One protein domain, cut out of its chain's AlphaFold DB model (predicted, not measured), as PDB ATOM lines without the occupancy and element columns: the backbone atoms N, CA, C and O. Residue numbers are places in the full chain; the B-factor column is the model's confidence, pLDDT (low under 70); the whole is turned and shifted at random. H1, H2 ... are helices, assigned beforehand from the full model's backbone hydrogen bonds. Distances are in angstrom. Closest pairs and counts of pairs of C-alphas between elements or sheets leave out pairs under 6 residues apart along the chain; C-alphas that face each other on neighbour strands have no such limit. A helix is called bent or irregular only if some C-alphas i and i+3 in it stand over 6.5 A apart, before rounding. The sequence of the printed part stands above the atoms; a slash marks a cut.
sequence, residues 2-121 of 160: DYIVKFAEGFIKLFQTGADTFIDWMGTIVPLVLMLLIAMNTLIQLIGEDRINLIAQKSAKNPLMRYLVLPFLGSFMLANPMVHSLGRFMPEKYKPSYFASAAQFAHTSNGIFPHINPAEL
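AT A GLANCE: This is residues 2 to 121 of the 160 residues of the protein "Putative sorbitol PTS, EIIC" of Staphylococcus gallinarum (UniProt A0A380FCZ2). A long helical arm, H1, sticks out with its residues 2 to 21 and 23 to 27 from a body where H2 carries on roughly the arm's course and H3 turns off at its far end. In the angle between H2 and H3, the chain folds back as H4, H5 and H6, with H5 touching H2, H3, H4 and H6, and the small H7 near the end of H6. The printed part has 120 residues with seven named helices, H1 to H7 in that order, and no named strand, an all-helix domain. The whole is loose, with a radius of gyration of the C-alphas of 19.8 A and spans of 69 by 28 by 27 A, the length coming from the arm.

HOW THE PARTS SIT: H1, residues 2 to 27, and H2, residues 29 to 47, meet only through their link. H3, residues 49 to 61, is close to H2 but not clearly touching, about perpendicular at 85 degrees; the C-alphas of Ile 44 and Ile 52 are closest, at 7.4 A. H4, residues 63 to 78, touches H3 with residues 65 to 70 alone, closest at C-alphas 59 and 65, 5.3 A apart. H5, residues 82 to 89, is the hub; it only just touches H2, with 3 pairs of C-alphas within 8 A, the closest 37 and 82 at 6.9 A. H4 and H5 form a helical hairpin, their closest C-alphas, 74 and 83, 5.2 A apart. H6, residues 92 to 111, makes another helical hairpin with H5, a shallow tilt of 16 degrees, opposite ways; C-alphas 87 and 95 are closest, at 5.7 A. H6 touches H4 at a steep tilt of 51 degrees, the same way, closest at C-alphas 71 and 102, 4.6 A apart. H7, residues 118 to 121, only just touches H6, with 3 pairs of C-alphas within 8 A, closest at 110 and 121, 7.7 A apart. Every O i to N i+4 pair is within hydrogen-bond range in H1, H2 and H3, against 9 of 12 in H4, 12 of 16 in H6 and 0 of 4 in H5, where 5 of 5 O i to N i+3 pairs are; H7 is too short for an i+4 pair.

IN THESE COORDINATES: H1 begins at C-alpha 2, (204.810, 214.046, 242.461), and measures 37.2 A; H2 measures 27.0 A and H6 30.7 A. H4 has a kink of 29 degrees near residue 70 and is only just irregular, C-alphas 66 and 69 being 6.7 A apart; H6 is irregular, with 7.4 A between C-alphas 93 and 96. H7 ends at C-alpha 121, (222.386, 244.483, 260.679).

THE WHOLE: The two C-alphas farthest apart, of Asp 2 and Lys 58, are 69.3 A apart. The printed part has no cut, and no link is long. Mean pLDDT of the printed part is 78.3, with residues 33, 59, 81, 111, 114 and 118 to 121 under 70.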
ATOM      1  N   ASP A   2     204.774 212.568 242.454       75.69
ATOM      2  CA  ASP A   2     204.810 214.046 242.461       75.69
ATOM      3  C   ASP A   2     205.263 214.695 243.776       75.69
ATOM      4  O   ASP A   2     205.961 215.703 243.753       75.69
ATOM      5  N   TYR A   3     204.923 214.120 244.933       79.81
ATOM      6  CA  TYR A   3     205.384 214.635 246.230       79.81
ATOM      7  C   TYR A   3     206.892 214.457 246.446       79.81
ATOM      8  O   TYR A   3     207.535 215.331 247.016       79.81
ATOM      9  N   ILE A   4     207.459 213.351 245.955       83.56
ATOM     10  CA  ILE A   4     208.895 213.059 246.062       83.56
ATOM     11  C   ILE A   4     209.675 213.965 245.103       83.56
ATOM     12  O   ILE A   4     210.699 214.524 245.484       83.56
ATOM     13  N   VAL A   5     209.149 214.181 243.892       87.06
ATOM     14  CA  VAL A   5     209.733 215.106 242.908       87.06
ATOM     15  C   VAL A   5     209.673 216.552 243.410       87.06
ATOM     16  O   VAL A   5     210.699 217.222 243.425       87.06
ATOM     17  N   LYS A   6     208.530 217.016 243.936       85.19
ATOM     18  CA  LYS A   6     208.405 218.360 244.534       85.19
ATOM     19  C   LYS A   6     209.315 218.561 245.745       85.19
ATOM     20  O   LYS A   6     209.847 219.653 245.932       85.19
ATOM     21  N   PHE A   7     209.504 217.528 246.567       89.75
ATOM     22  CA  PHE A   7     210.453 217.581 247.676       89.75
ATOM     23  C   PHE A   7     211.895 217.713 247.172       89.75
ATOM     24  O   PHE A   7     212.627 218.576 247.649       89.75
ATOM     25  N   ALA A   8     212.285 216.920 246.171       88.50
ATOM     26  CA  ALA A   8     213.606 217.012 245.556       88.50
ATOM     27  C   ALA A   8     213.841 218.384 244.891       88.50
ATOM     28  O   ALA A   8     214.898 218.981 245.082       88.50
ATOM     29  N   GLU A   9     212.850 218.936 244.187       86.44
ATOM     30  CA  GLU A   9     212.911 220.289 243.617       86.44
ATOM     31  C   GLU A   9     213.046 221.372 244.696       86.44
ATOM     32  O   GLU A   9     213.835 222.305 244.543       86.44
ATOM     33  N   GLY A  10     212.303 221.252 245.801       85.56
ATOM     34  CA  GLY A  10     212.412 222.155 246.949       85.56
ATOM     35  C   GLY A  10     213.781 222.075 247.627       85.56
ATOM     36  O   GLY A  10     214.370 223.107 247.946       85.56
ATOM     37  N   PHE A  11     214.317 220.862 247.781       87.19
ATOM     38  CA  PHE A  11     215.657 220.626 248.307       87.19
ATOM     39  C   PHE A  11     216.713 221.288 247.417       87.19
ATOM     40  O   PHE A  11     217.491 222.096 247.906       87.19
ATOM     41  N   ILE A  12     216.690 221.058 246.101       90.19
ATOM     42  CA  ILE A  12     217.640 221.684 245.168       90.19
ATOM     43  C   ILE A  12     217.512 223.214 245.161       90.19
ATOM     44  O   ILE A  12     218.530 223.905 245.187       90.19
ATOM     45  N   LYS A  13     216.292 223.765 245.210       87.31
ATOM     46  CA  LYS A  13     216.077 225.220 245.319       87.31
ATOM     47  C   LYS A  13     216.666 225.821 246.595       87.31
ATOM     48  O   LYS A  13     217.151 226.952 246.554       87.31
ATOM     49  N   LEU A  14     216.660 225.090 247.712       82.81
ATOM     50  CA  LEU A  14     217.310 225.530 248.948       82.81
ATOM     51  C   LEU A  14     218.825 225.685 248.748       82.81
ATOM     52  O   LEU A  14     219.380 226.717 249.119       82.81
ATOM     53  N   PHE A  15     219.481 224.712 248.105       87.44
ATOM     54  CA  PHE A  15     220.914 224.803 247.799       87.44
ATOM     55  C   PHE A  15     221.229 225.882 246.764       87.44
ATOM     56  O   PHE A  15     222.222 226.581 246.930       87.44
ATOM     57  N   GLN A  16     220.385 226.068 245.745       85.31
ATOM     58  CA  GLN A  16     220.537 227.162 244.776       85.31
ATOM     59  C   GLN A  16     220.458 228.528 245.468       85.31
ATOM     60  O   GLN A  16     221.354 229.348 245.316       85.31
ATOM     61  N   THR A  17     219.458 228.729 246.332       82.94
ATOM     62  CA  THR A  17     219.315 229.970 247.114       82.94
ATOM     63  C   THR A  17     220.501 230.182 248.064       82.94
ATOM     64  O   THR A  17     220.978 231.306 248.244       82.94
ATOM     65  N   GLY A  18     221.002 229.103 248.673       76.31
ATOM     66  CA  GLY A  18     222.206 229.135 249.501       76.31
ATOM     67  C   GLY A  18     223.456 229.520 248.706       76.31
ATOM     68  O   GLY A  18     224.242 230.343 249.172       76.31
ATOM     69  N   ALA A  19     223.611 228.985 247.493       82.31
ATOM     70  CA  ALA A  19     224.714 229.308 246.593       82.31
ATOM     71  C   ALA A  19     224.674 230.776 246.144       82.31
ATOM     72  O   ALA A  19     225.693 231.459 246.223       82.31
ATOM     73  N   ASP A  20     223.501 231.291 245.766       82.12
ATOM     74  CA  ASP A  20     223.330 232.701 245.393       82.12
ATOM     75  C   ASP A  20     223.695 233.634 246.558       82.12
ATOM     76  O   ASP A  20     224.409 234.621 246.381       82.12
ATOM     77  N   THR A  21     223.270 233.283 247.777       75.31
ATOM     78  CA  THR A  21     223.613 234.035 248.996       75.31
ATOM     79  C   THR A  21     225.116 234.004 249.275       75.31
ATOM     80  O   THR A  21     225.704 235.016 249.651       75.31
ATOM     81  N   PHE A  22     225.758 232.854 249.076       78.38
ATOM     82  CA  PHE A  22     227.198 232.717 249.259       78.38
ATOM     83  C   PHE A  22     227.985 233.579 248.262       78.38
ATOM     84  O   PHE A  22     228.938 234.253 248.649       78.38
ATOM     85  N   ILE A  23     227.574 233.615 246.993       87.62
ATOM     86  CA  ILE A  23     228.221 234.445 245.968       87.62
ATOM     87  C   ILE A  23     228.014 235.941 246.248       87.62
ATOM     88  O   ILE A  23     228.964 236.715 246.121       87.62
ATOM     89  N   ASP A  24     226.830 236.348 246.719       81.00
ATOM     90  CA  ASP A  24     226.567 237.716 247.197       81.00
ATOM     91  C   ASP A  24     227.540 238.117 248.322       81.00
ATOM     92  O   ASP A  24     228.128 239.203 248.292       81.00
ATOM     93  N   TRP A  25     227.808 237.220 249.279       77.44
ATOM     94  CA  TRP A  25     228.788 237.459 250.348       77.44
ATOM     95  C   TRP A  25     230.219 237.575 249.834       77.44
ATOM     96  O   TRP A  25     230.964 238.446 250.292       77.44
ATOM     97  N   MET A  26     230.597 236.728 248.872       81.75
ATOM     98  CA  MET A  26     231.906 236.789 248.219       81.75
ATOM     99  C   MET A  26     232.114 238.103 247.455       81.75
ATOM    100  O   MET A  26     233.248 238.557 247.341       81.75
ATOM    101  N   GLY A  27     231.041 238.739 246.976       79.31
ATOM    102  CA  GLY A  27     231.090 240.047 246.319       79.31
ATOM    103  C   GLY A  27     231.063 241.252 247.266       79.31
ATOM    104  O   GLY A  27     231.384 242.360 246.841       79.31
ATOM    105  N   THR A  28     230.684 241.068 248.534       73.00
ATOM    106  CA  THR A  28     230.389 242.187 249.447       73.00
ATOM    107  C   THR A  28     231.130 242.081 250.776       73.00
ATOM    108  O   THR A  28     232.103 242.798 251.013       73.00
ATOM    109  N   ILE A  29     230.688 241.182 251.652       72.38
ATOM    110  CA  ILE A  29     231.138 241.084 253.043       72.38
ATOM    111  C   ILE A  29     232.576 240.568 253.112       72.38
ATOM    112  O   ILE A  29     233.401 241.137 253.828       72.38
ATOM    113  N   VAL A  30     232.892 239.509 252.361       75.75
ATOM    114  CA  VAL A  30     234.199 238.841 252.452       75.75
ATOM    115  C   VAL A  30     235.346 239.767 252.016       75.75
ATOM    116  O   VAL A  30     236.289 239.923 252.798       75.75
ATOM    117  N   PRO A  31     235.291 240.448 250.850       80.19
ATOM    118  CA  PRO A  31     236.346 241.377 250.445       80.19
ATOM    119  C   PRO A  31     236.502 242.551 251.411       80.19
ATOM    120  O   PRO A  31     237.623 242.958 251.708       80.19
ATOM    121  N   LEU A  32     235.390 243.073 251.939       74.00
ATOM    122  CA  LEU A  32     235.405 244.184 252.887       74.00
ATOM    123  C   LEU A  32     236.161 243.802 254.166       74.00
ATOM    124  O   LEU A  32     237.103 244.497 254.550       74.00
ATOM    125  N   VAL A  33     235.810 242.672 254.787       68.38
ATOM    126  CA  VAL A  33     236.480 242.197 256.008       68.38
ATOM    127  C   VAL A  33     237.959 241.898 255.745       68.38
ATOM    128  O   VAL A  33     238.809 242.253 256.563       68.38
ATOM    129  N   LEU A  34     238.293 241.313 254.590       76.69
ATOM    130  CA  LEU A  34     239.680 241.053 254.199       76.69
ATOM    131  C   LEU A  34     240.499 242.348 254.074       76.69
ATOM    132  O   LEU A  34     241.609 242.426 254.599       76.69
ATOM    133  N   MET A  35     239.952 243.380 253.426       80.56
ATOM    134  CA  MET A  35     240.625 244.675 253.287       80.56
ATOM    135  C   MET A  35     240.829 245.367 254.637       80.56
ATOM    136  O   MET A  35     241.892 245.937 254.873       80.56
ATOM    137  N   LEU A  36     239.856 245.270 255.545       72.12
ATOM    138  CA  LEU A  36     239.972 245.768 256.920       72.12
ATOM    139  C   LEU A  36     241.068 245.039 257.714       72.12
ATOM    140  O   LEU A  36     241.859 245.693 258.398       72.12
ATOM    141  N   LEU A  37     241.165 243.711 257.582       72.06
ATOM    142  CA  LEU A  37     242.232 242.906 258.191       72.06
ATOM    143  C   LEU A  37     243.614 243.321 257.678       72.06
ATOM    144  O   LEU A  37     244.524 243.540 258.480       72.06
ATOM    145  N   ILE A  38     243.765 243.470 256.359       81.44
ATOM    146  CA  ILE A  38     245.020 243.915 255.740       81.44
ATOM    147  C   ILE A  38     245.362 245.327 256.219       81.44
ATOM    148  O   ILE A  38     246.462 245.544 256.722       81.44
ATOM    149  N   ALA A  39     244.424 246.274 256.140       79.75
ATOM    150  CA  ALA A  39     244.641 247.657 256.554       79.75
ATOM    151  C   ALA A  39     245.099 247.747 258.017       79.75
ATOM    152  O   ALA A  39     246.098 248.400 258.316       79.75
ATOM    153  N   MET A  40     244.449 247.029 258.931       71.31
ATOM    154  CA  MET A  40     244.859 247.024 260.336       71.31
ATOM    155  C   MET A  40     246.206 246.354 260.564       71.31
ATOM    156  O   MET A  40     247.031 246.894 261.298       71.31
ATOM    157  N   ASN A  41     246.472 245.223 259.912       75.50
ATOM    158  CA  ASN A  41     247.768 244.565 260.032       75.50
ATOM    159  C   ASN A  41     248.904 245.458 259.498       75.50
ATOM    160  O   ASN A  41     249.958 245.557 260.124       75.50
ATOM    161  N   THR A  42     248.668 246.182 258.399       80.75
ATOM    162  CA  THR A  42     249.632 247.158 257.868       80.75
ATOM    163  C   THR A  42     249.827 248.350 258.803       80.75
ATOM    164  O   THR A  42     250.964 248.728 259.061       80.75
ATOM    165  N   LEU A  43     248.762 248.904 259.394       76.88
ATOM    166  CA  LEU A  43     248.866 249.989 260.378       76.88
ATOM    167  C   LEU A  43     249.637 249.561 261.628       76.88
ATOM    168  O   LEU A  43     250.463 250.320 262.128       76.88
ATOM    169  N   ILE A  44     249.406 248.339 262.109       73.44
ATOM    170  CA  ILE A  44     250.144 247.769 263.238       73.44
ATOM    171  C   ILE A  44     251.640 247.696 262.924       73.44
ATOM    172  O   ILE A  44     252.458 248.123 263.741       73.44
ATOM    173  N   GLN A  45     251.997 247.208 261.735       78.44
ATOM    174  CA  GLN A  45     253.391 247.142 261.294       78.44
ATOM    175  C   GLN A  45     254.015 248.533 261.112       78.44
ATOM    176  O   GLN A  45     255.162 248.730 261.500       78.44
ATOM    177  N   LEU A  46     253.263 249.508 260.590       78.75
ATOM    178  CA  LEU A  46     253.735 250.884 260.397       78.75
ATOM    179  C   LEU A  46     253.968 251.630 261.720       78.75
ATOM    180  O   LEU A  46     254.931 252.385 261.841       78.75
ATOM    181  N   ILE A  47     253.098 251.439 262.715       76.25
ATOM    182  CA  ILE A  47     253.239 252.061 264.043       76.25
ATOM    183  C   ILE A  47     254.332 251.353 264.864       76.25
ATOM    184  O   ILE A  47     254.992 251.984 265.697       76.25
ATOM    185  N   GLY A  48     254.539 250.060 264.614       72.81
ATOM    186  CA  GLY A  48     255.460 249.197 265.343       72.81
ATOM    187  C   GLY A  48     254.810 248.591 266.587       72.81
ATOM    188  O   GLY A  48     254.149 249.280 267.373       72.81
ATOM    189  N   GLU A  49     255.020 247.288 266.790       70.19
ATOM    190  CA  GLU A  49     254.391 246.533 267.881       70.19
ATOM    191  C   GLU A  49     254.748 247.091 269.265       70.19
ATOM    192  O   GLU A  49     253.882 247.171 270.134       70.19
ATOM    193  N   ASP A  50     255.978 247.575 269.452       72.44
ATOM    194  CA  ASP A  50     256.441 248.142 270.724       72.44
ATOM    195  C   ASP A  50     255.659 249.392 271.136       72.44
ATOM    196  O   ASP A  50     255.309 249.568 272.307       72.44
ATOM    197  N   ARG A  51     255.326 250.260 270.173       75.25
ATOM    198  CA  ARG A  51     254.559 251.482 270.448       75.25
ATOM    199  C   ARG A  51     253.111 251.156 270.775       75.25
ATOM    200  O   ARG A  51     252.549 251.750 271.697       75.25
ATOM    201  N   ILE A  52     252.523 250.194 270.067       71.62
ATOM    202  CA  ILE A  52     251.153 249.744 270.329       71.62
ATOM    203  C   ILE A  52     251.068 249.053 271.687       71.62
ATOM    204  O   ILE A  52     250.161 249.358 272.458       71.62
ATOM    205  N   ASN A  53     252.043 248.212 272.033       71.25
ATOM    206  CA  ASN A  53     252.137 247.590 273.351       71.25
ATOM    207  C   ASN A  53     252.230 248.637 274.465       71.25
ATOM    208  O   ASN A  53     251.579 248.501 275.499       71.25
ATOM    209  N   LEU A  54     252.976 249.725 274.259       71.88
ATOM    210  CA  LEU A  54     253.113 250.786 275.256       71.88
ATOM    211  C   LEU A  54     251.818 251.598 275.431       71.88
ATOM    212  O   LEU A  54     251.449 251.949 276.556       71.88
ATOM    213  N   ILE A  55     251.095 251.860 274.337       70.31
ATOM    214  CA  ILE A  55     249.764 252.487 274.367       70.31
ATOM    215  C   ILE A  55     248.757 251.557 275.052       70.31
ATOM    216  O   ILE A  55     248.039 252.006 275.942       70.31
ATOM    217  N   ALA A  56     248.763 250.267 274.713       72.25
ATOM    218  CA  ALA A  56     247.877 249.263 275.290       72.25
ATOM    219  C   ALA A  56     248.127 249.062 276.794       72.25
ATOM    220  O   ALA A  56     247.187 248.992 277.586       72.25
ATOM    221  N   GLN A  57     249.389 249.059 277.231       70.56
ATOM    222  CA  GLN A  57     249.743 249.023 278.653       70.56
ATOM    223  C   GLN A  57     249.281 250.286 279.395       70.56
ATOM    224  O   GLN A  57     248.790 250.197 280.526       70.56
ATOM    225  N   LYS A  58     249.386 251.465 278.769       72.88
ATOM    226  CA  LYS A  58     248.872 252.719 279.341       72.88
ATOM    227  C   LYS A  58     247.345 252.732 279.417       72.88
ATOM    228  O   LYS A  58     246.808 253.115 280.456       72.88
ATOM    229  N   SER A  59     246.642 252.267 278.384       68.69
ATOM    230  CA  SER A  59     245.180 252.148 278.407       68.69
ATOM    231  C   SER A  59     244.702 251.072 279.384       68.69
ATOM    232  O   SER A  59     243.637 251.222 279.974       68.69
ATOM    233  N   ALA A  60     245.496 250.023 279.629       70.06
ATOM    234  CA  ALA A  60     245.175 248.967 280.586       70.06
ATOM    235  C   ALA A  60     245.259 249.402 282.057       70.06
ATOM    236  O   ALA A  60     244.562 248.813 282.891       70.06
ATOM    237  N   LYS A  61     246.077 250.419 282.379       76.12
ATOM    238  CA  LYS A  61     246.216 250.965 283.742       76.12
ATOM    239  C   LYS A  61     244.962 251.691 284.233       76.12
ATOM    240  O   LYS A  61     244.700 251.666 285.431       76.12
ATOM    241  N   ASN A  62     244.197 252.326 283.342       82.88
ATOM    242  CA  ASN A  62     242.985 253.057 283.715       82.88
ATOM    243  C   ASN A  62     241.722 252.258 283.324       82.88
ATOM    244  O   ASN A  62     241.491 252.050 282.130       82.88
ATOM    245  N   PRO A  63     240.870 251.851 284.287       78.44
ATOM    246  CA  PRO A  63     239.629 251.122 284.013       78.44
ATOM    247  C   PRO A  63     238.698 251.815 283.007       78.44
ATOM    248  O   PRO A  63     238.088 251.137 282.184       78.44
ATOM    249  N   LEU A  64     238.623 253.152 283.024       80.81
ATOM    250  CA  LEU A  64     237.780 253.919 282.097       80.81
ATOM    251  C   LEU A  64     238.312 253.870 280.664       80.81
ATOM    252  O   LEU A  64     237.554 253.684 279.714       80.81
ATOM    253  N   MET A  65     239.628 253.991 280.493       80.50
ATOM    254  CA  MET A  65     240.229 253.875 279.164       80.50
ATOM    255  C   MET A  65     240.083 252.458 278.626       80.50
ATOM    256  O   MET A  65     239.769 252.283 277.455       80.50
ATOM    257  N   ARG A  66     240.228 251.454 279.494       80.19
ATOM    258  CA  ARG A  66     240.136 250.041 279.135       80.19
ATOM    259  C   ARG A  66     238.746 249.586 278.690       80.19
ATOM    260  O   ARG A  66     238.666 248.756 277.791       80.19
ATOM    261  N   TYR A  67     237.687 250.063 279.342       80.62
ATOM    262  CA  TYR A  67     236.333 249.509 279.188       80.62
ATOM    263  C   TYR A  67     235.295 250.474 278.633       80.62
ATOM    264  O   TYR A  67     234.152 250.083 278.440       80.62
ATOM    265  N   LEU A  68     235.655 251.733 278.414       82.81
ATOM    266  CA  LEU A  68     234.735 252.732 277.884       82.81
ATOM    267  C   LEU A  68     235.330 253.344 276.626       82.81
ATOM    268  O   LEU A  68     234.820 253.120 275.536       82.81
ATOM    269  N   VAL A  69     236.459 254.039 276.751       82.88
ATOM    270  CA  VAL A  69     236.995 254.847 275.647       82.88
ATOM    271  C   VAL A  69     237.610 253.988 274.543       82.88
ATOM    272  O   VAL A  69     237.237 254.128 273.381       82.88
ATOM    273  N   LEU A  70     238.531 253.085 274.888       81.88
ATOM    274  CA  LEU A  70     239.208 252.227 273.915       81.88
ATOM    275  C   LEU A  70     238.242 251.304 273.148       81.88
ATOM    276  O   LEU A  70     238.346 251.250 271.924       81.88
ATOM    277  N   PRO A  71     237.305 250.588 273.799       82.25
ATOM    278  CA  PRO A  71     236.371 249.728 273.080       82.25
ATOM    279  C   PRO A  71     235.300 250.518 272.318       82.25
ATOM    280  O   PRO A  71     234.916 250.072 271.242       82.25
ATOM    281  N   PHE A  72     234.870 251.699 272.780       83.19
ATOM    282  CA  PHE A  72     233.952 252.550 272.013       83.19
ATOM    283  C   PHE A  72     234.609 253.114 270.747       83.19
ATOM    284  O   PHE A  72     234.106 252.893 269.648       83.19
ATOM    285  N   LEU A  73     235.760 253.788 270.878       80.88
ATOM    286  CA  LEU A  73     236.488 254.344 269.729       80.88
ATOM    287  C   LEU A  73     236.964 253.241 268.784       80.88
ATOM    288  O   LEU A  73     236.863 253.384 267.569       80.88
ATOM    289  N   GLY A  74     237.429 252.120 269.340       80.44
ATOM    290  CA  GLY A  74     237.798 250.940 268.570       80.44
ATOM    291  C   GLY A  74     236.614 250.383 267.784       80.44
ATOM    292  O   GLY A  74     236.745 250.154 266.589       80.44
ATOM    293  N   SER A  75     235.442 250.233 268.405       81.62
ATOM    294  CA  SER A  75     234.239 249.751 267.709       81.62
ATOM    295  C   SER A  75     233.780 250.737 266.635       81.62
ATOM    296  O   SER A  75     233.430 250.321 265.536       81.62
ATOM    297  N   PHE A  76     233.845 252.042 266.912       81.44
ATOM    298  CA  PHE A  76     233.442 253.092 265.978       81.44
ATOM    299  C   PHE A  76     234.366 253.215 264.759       81.44
ATOM    300  O   PHE A  76     233.883 253.451 263.655       81.44
ATOM    301  N   MET A  77     235.683 253.079 264.945       76.94
ATOM    302  CA  MET A  77     236.668 253.250 263.869       76.94
ATOM    303  C   MET A  77     237.009 251.945 263.147       76.94
ATOM    304  O   MET A  77     237.294 251.975 261.953       76.94
ATOM    305  N   LEU A  78     237.036 250.819 263.862       73.56
ATOM    306  CA  LEU A  78     237.517 249.537 263.335       73.56
ATOM    307  C   LEU A  78     236.393 248.574 262.972       73.56
ATOM    308  O   LEU A  78     236.628 247.671 262.174       73.56
ATOM    309  N   ALA A  79     235.199 248.768 263.538       78.12
ATOM    310  CA  ALA A  79     234.079 247.841 263.429       78.12
ATOM    311  C   ALA A  79     234.397 246.417 263.949       78.12
ATOM    312  O   ALA A  79     235.529 246.045 264.282       78.12
ATOM    313  N   ASN A  80     233.357 245.600 264.064       76.75
ATOM    314  CA  ASN A  80     233.455 244.161 264.288       76.75
ATOM    315  C   ASN A  80     233.885 243.489 262.961       76.75
ATOM    316  O   ASN A  80     233.293 243.823 261.933       76.75
ATOM    317  N   PRO A  81     234.883 242.577 262.903       66.50
ATOM    318  CA  PRO A  81     235.639 241.918 263.981       66.50
ATOM    319  C   PRO A  81     236.950 242.589 264.404       66.50
ATOM    320  O   PRO A  81     237.595 242.135 265.352       66.50
ATOM    321  N   MET A  82     237.359 243.671 263.744       72.00
ATOM    322  CA  MET A  82     238.689 244.243 263.954       72.00
ATOM    323  C   MET A  82     238.886 244.855 265.338       72.00
ATOM    324  O   MET A  82     240.000 244.792 265.858       72.00
ATOM    325  N   VAL A  83     237.844 245.378 265.985       78.81
ATOM    326  CA  VAL A  83     237.959 245.894 267.360       78.81
ATOM    327  C   VAL A  83     238.506 244.841 268.335       78.81
ATOM    328  O   VAL A  83     239.274 245.169 269.237       78.81
ATOM    329  N   HIS A  84     238.213 243.556 268.117       81.12
ATOM    330  CA  HIS A  84     238.706 242.481 268.980       81.12
ATOM    331  C   HIS A  84     240.213 242.239 268.837       81.12
ATOM    332  O   HIS A  84     240.858 241.801 269.790       81.12
ATOM    333  N   SER A  85     240.805 242.594 267.692       77.00
ATOM    334  CA  SER A  85     242.248 242.462 267.470       77.00
ATOM    335  C   SER A  85     243.074 243.403 268.355       77.00
ATOM    336  O   SER A  85     244.189 243.054 268.743       77.00
ATOM    337  N   LEU A  86     242.504 244.537 268.788       76.00
ATOM    338  CA  LEU A  86     243.127 245.423 269.780       76.00
ATOM    339  C   LEU A  86     243.318 244.729 271.137       76.00
ATOM    340  O   LEU A  86     244.255 245.045 271.872       76.00
ATOM    341  N   GLY A  87     242.479 243.737 271.449       76.69
ATOM    342  CA  GLY A  87     242.587 242.935 272.664       76.69
ATOM    343  C   GLY A  87     243.877 242.117 272.737       76.69
ATOM    344  O   GLY A  87     244.310 241.778 273.837       76.69
ATOM    345  N   ARG A  88     244.546 241.854 271.601       76.12
ATOM    346  CA  ARG A  88     245.815 241.106 271.573       76.12
ATOM    347  C   ARG A  88     246.938 241.823 272.326       76.12
ATOM    348  O   ARG A  88     247.793 241.162 272.906       76.12
ATOM    349  N   PHE A  89     246.909 243.155 272.333       76.56
ATOM    350  CA  PHE A  89     247.937 244.006 272.938       76.56
ATOM    351  C   PHE A  89     247.690 244.277 274.431       76.56
ATOM    352  O   PHE A  89     248.514 244.894 275.106       76.56
ATOM    353  N   MET A  90     246.548 243.837 274.965       77.06
ATOM    354  CA  MET A  90     246.190 244.036 276.367       77.06
ATOM    355  C   MET A  90     246.850 242.980 277.272       77.06
ATOM    356  O   MET A  90     247.025 241.835 276.848       77.06
ATOM    357  N   PRO A  91     247.164 243.310 278.543       79.44
ATOM    358  CA  PRO A  91     247.658 242.330 279.509       79.44
ATOM    359  C   PRO A  91     246.688 241.154 279.680       79.44
ATOM    360  O   PRO A  91     245.475 241.371 279.724       79.44
ATOM    361  N   GLU A  92     247.213 239.937 279.863       79.50
ATOM    362  CA  GLU A  92     246.436 238.680 279.887       79.50
ATOM    363  C   GLU A  92     245.219 238.734 280.818       79.50
ATOM    364  O   GLU A  92     244.105 238.384 280.432       79.50
ATOM    365  N   LYS A  93     245.404 239.299 282.018       82.62
ATOM    366  CA  LYS A  93     244.354 239.471 283.034       82.62
ATOM    367  C   LYS A  93     243.126 240.238 282.526       82.62
ATOM    368  O   LYS A  93     242.032 240.063 283.055       82.62
ATOM    369  N   TYR A  94     243.300 241.130 281.557       82.31
ATOM    370  CA  TYR A  94     242.253 242.040 281.105       82.31
ATOM    371  C   TYR A  94     241.682 241.705 279.730       82.31
ATOM    372  O   TYR A  94     240.688 242.324 279.347       82.31
ATOM    373  N   LYS A  95     242.253 240.730 279.013       82.62
ATOM    374  CA  LYS A  95     241.759 240.308 277.696       82.62
ATOM    375  C   LYS A  95     240.287 239.866 277.722       82.62
ATOM    376  O   LYS A  95     239.533 240.399 276.908       82.62
ATOM    377  N   PRO A  96     239.823 239.013 278.664       83.69
ATOM    378  CA  PRO A  96     238.426 238.564 278.669       83.69
ATOM    379  C   PRO A  96     237.445 239.721 278.876       83.69
ATOM    380  O   PRO A  96     236.440 239.852 278.185       83.69
ATOM    381  N   SER A  97     237.767 240.622 279.801       84.50
ATOM    382  CA  SER A  97     236.903 241.762 280.086       84.50
ATOM    383  C   SER A  97     236.938 242.826 278.986       84.50
ATOM    384  O   SER A  97     235.938 243.504 278.767       84.50
ATOM    385  N   TYR A  98     238.078 243.013 278.310       84.38
ATOM    386  CA  TYR A  98     238.157 243.892 277.143       84.38
ATOM    387  C   TYR A  98     237.297 243.343 276.007       84.38
ATOM    388  O   TYR A  98     236.531 244.095 275.417       84.38
ATOM    389  N   PHE A  99     237.365 242.031 275.757       82.62
ATOM    390  CA  PHE A  99     236.526 241.367 274.765       82.62
ATOM    391  C   PHE A  99     235.035 241.582 275.047       82.62
ATOM    392  O   PHE A  99     234.315 242.019 274.155       82.62
ATOM    393  N   ALA A 100     234.592 241.372 276.292       84.00
ATOM    394  CA  ALA A 100     233.201 241.595 276.688       84.00
ATOM    395  C   ALA A 100     232.757 243.054 276.482       84.00
ATOM    396  O   ALA A 100     231.668 243.317 275.983       84.00
ATOM    397  N   SER A 101     233.618 244.011 276.828       84.31
ATOM    398  CA  SER A 101     233.334 245.434 276.641       84.31
ATOM    399  C   SER A 101     233.289 245.829 275.158       84.31
ATOM    400  O   SER A 101     232.355 246.503 274.733       84.31
ATOM    401  N   ALA A 102     234.245 245.364 274.350       83.88
ATOM    402  CA  ALA A 102     234.262 245.590 272.907       83.88
ATOM    403  C   ALA A 102     233.030 244.981 272.221       83.88
ATOM    404  O   ALA A 102     232.395 245.655 271.417       83.88
ATOM    405  N   ALA A 103     232.642 243.757 272.596       81.19
ATOM    406  CA  ALA A 103     231.421 243.124 272.106       81.19
ATOM    407  C   ALA A 103     230.181 243.945 272.488       81.19
ATOM    408  O   ALA A 103     229.348 244.239 271.637       81.19
ATOM    409  N   GLN A 104     230.089 244.402 273.741       84.69
ATOM    410  CA  GLN A 104     228.969 245.230 274.182       84.69
ATOM    411  C   GLN A 104     228.819 246.480 273.313       84.69
ATOM    412  O   GLN A 104     227.714 246.751 272.847       84.69
ATOM    413  N   PHE A 105     229.900 247.220 273.049       81.25
ATOM    414  CA  PHE A 105     229.838 248.393 272.172       81.25
ATOM    415  C   PHE A 105     229.528 248.019 270.722       81.25
ATOM    416  O   PHE A 105     228.720 248.704 270.097       81.25
ATOM    417  N   ALA A 106     230.083 246.917 270.218       79.81
ATOM    418  CA  ALA A 106     229.810 246.433 268.872       79.81
ATOM    419  C   ALA A 106     228.332 246.069 268.648       79.81
ATOM    420  O   ALA A 106     227.834 246.281 267.548       79.81
ATOM    421  N   HIS A 107     227.628 245.578 269.673       78.06
ATOM    422  CA  HIS A 107     226.215 245.188 269.589       78.06
ATOM    423  C   HIS A 107     225.258 246.325 269.970       78.06
ATOM    424  O   HIS A 107     224.365 246.681 269.204       78.06
ATOM    425  N   THR A 108     225.451 246.960 271.131       79.88
ATOM    426  CA  THR A 108     224.536 248.025 271.595       79.88
ATOM    427  C   THR A 108     224.647 249.312 270.791       79.88
ATOM    428  O   THR A 108     223.635 249.970 270.560       79.88
ATOM    429  N   SER A 109     225.848 249.675 270.328       75.62
ATOM    430  CA  SER A 109     226.027 250.900 269.534       75.62
ATOM    431  C   SER A 109     225.668 250.700 268.062       75.62
ATOM    432  O   SER A 109     225.512 251.688 267.350       75.62
ATOM    433  N   ASN A 110     225.468 249.455 267.613       77.38
ATOM    434  CA  ASN A 110     225.096 249.132 266.234       77.38
ATOM    435  C   ASN A 110     223.758 249.759 265.813       77.38
ATOM    436  O   ASN A 110     223.571 250.125 264.656       77.38
ATOM    437  N   GLY A 111     222.834 249.930 266.766       66.88
ATOM    438  CA  GLY A 111     221.553 250.593 266.518       66.88
ATOM    439  C   GLY A 111     221.678 252.089 266.200       66.88
ATOM    440  O   GLY A 111     220.801 252.643 265.546       66.88
ATOM    441  N   ILE A 112     222.762 252.738 266.640       75.00
ATOM    442  CA  ILE A 112     223.044 254.162 266.384       75.00
ATOM    443  C   ILE A 112     224.042 254.310 265.228       75.00
ATOM    444  O   ILE A 112     223.910 255.205 264.396       75.00
ATOM    445  N   PHE A 113     225.031 253.418 265.162       77.88
ATOM    446  CA  PHE A 113     226.122 253.442 264.197       77.88
ATOM    447  C   PHE A 113     226.166 252.126 263.412       77.88
ATOM    448  O   PHE A 113     226.816 251.166 263.837       77.88
ATOM    449  N   PRO A 114     225.506 252.067 262.245       68.19
ATOM    450  CA  PRO A 114     225.320 250.819 261.512       68.19
ATOM    451  C   PRO A 114     226.603 250.266 260.880       68.19
ATOM    452  O   PRO A 114     226.678 249.091 260.521       68.19
ATOM    453  N   HIS A 115     227.637 251.098 260.745       74.56
ATOM    454  CA  HIS A 115     228.939 250.667 260.245       74.56
ATOM    455  C   HIS A 115     229.761 249.901 261.290       74.56
ATOM    456  O   HIS A 115     230.761 249.292 260.918       74.56
ATOM    457  N   ILE A 116     229.363 249.908 262.570       77.31
ATOM    458  CA  ILE A 116     230.092 249.228 263.654       77.31
ATOM    459  C   ILE A 116     229.944 247.710 263.562       77.31
ATOM    460  O   ILE A 116     230.920 246.988 263.759       77.31
ATOM    461  N   ASN A 117     228.742 247.208 263.281       78.31
ATOM    462  CA  ASN A 117     228.515 245.779 263.102       78.31
ATOM    463  C   ASN A 117     227.539 245.519 261.939       78.31
ATOM    464  O   ASN A 117     226.383 245.122 262.142       78.31
ATOM    465  N   PRO A 118     228.015 245.715 260.693       66.69
ATOM    466  CA  PRO A 118     227.189 245.566 259.501       66.69
ATOM    467  C   PRO A 118     226.706 244.124 259.303       66.69
ATOM    468  O   PRO A 118     225.658 243.917 258.700       66.69
ATOM    469  N   ALA A 119     227.422 243.128 259.839       66.94
ATOM    470  CA  ALA A 119     227.021 241.726 259.765       66.94
ATOM    471  C   ALA A 119     225.733 241.449 260.562       66.94
ATOM    472  O   ALA A 119     224.818 240.799 260.059       66.94
ATOM    473  N   GLU A 120     225.620 241.984 261.779       68.25
ATOM    474  CA  GLU A 120     224.408 241.838 262.596       68.25
ATOM    475  C   GLU A 120     223.211 242.571 261.973       68.25
ATOM    476  O   GLU A 120     222.108 242.025 261.918       68.25
ATOM    477  N   LEU A 121     223.435 243.763 261.408       68.31
ATOM    478  CA  LEU A 121     222.386 244.483 260.679       68.31
ATOM    479  C   LEU A 121     221.975 243.777 259.397       68.31
ATOM    480  O   LEU A 121     220.792 243.752 259.074       68.31
TER     481      LEU A 121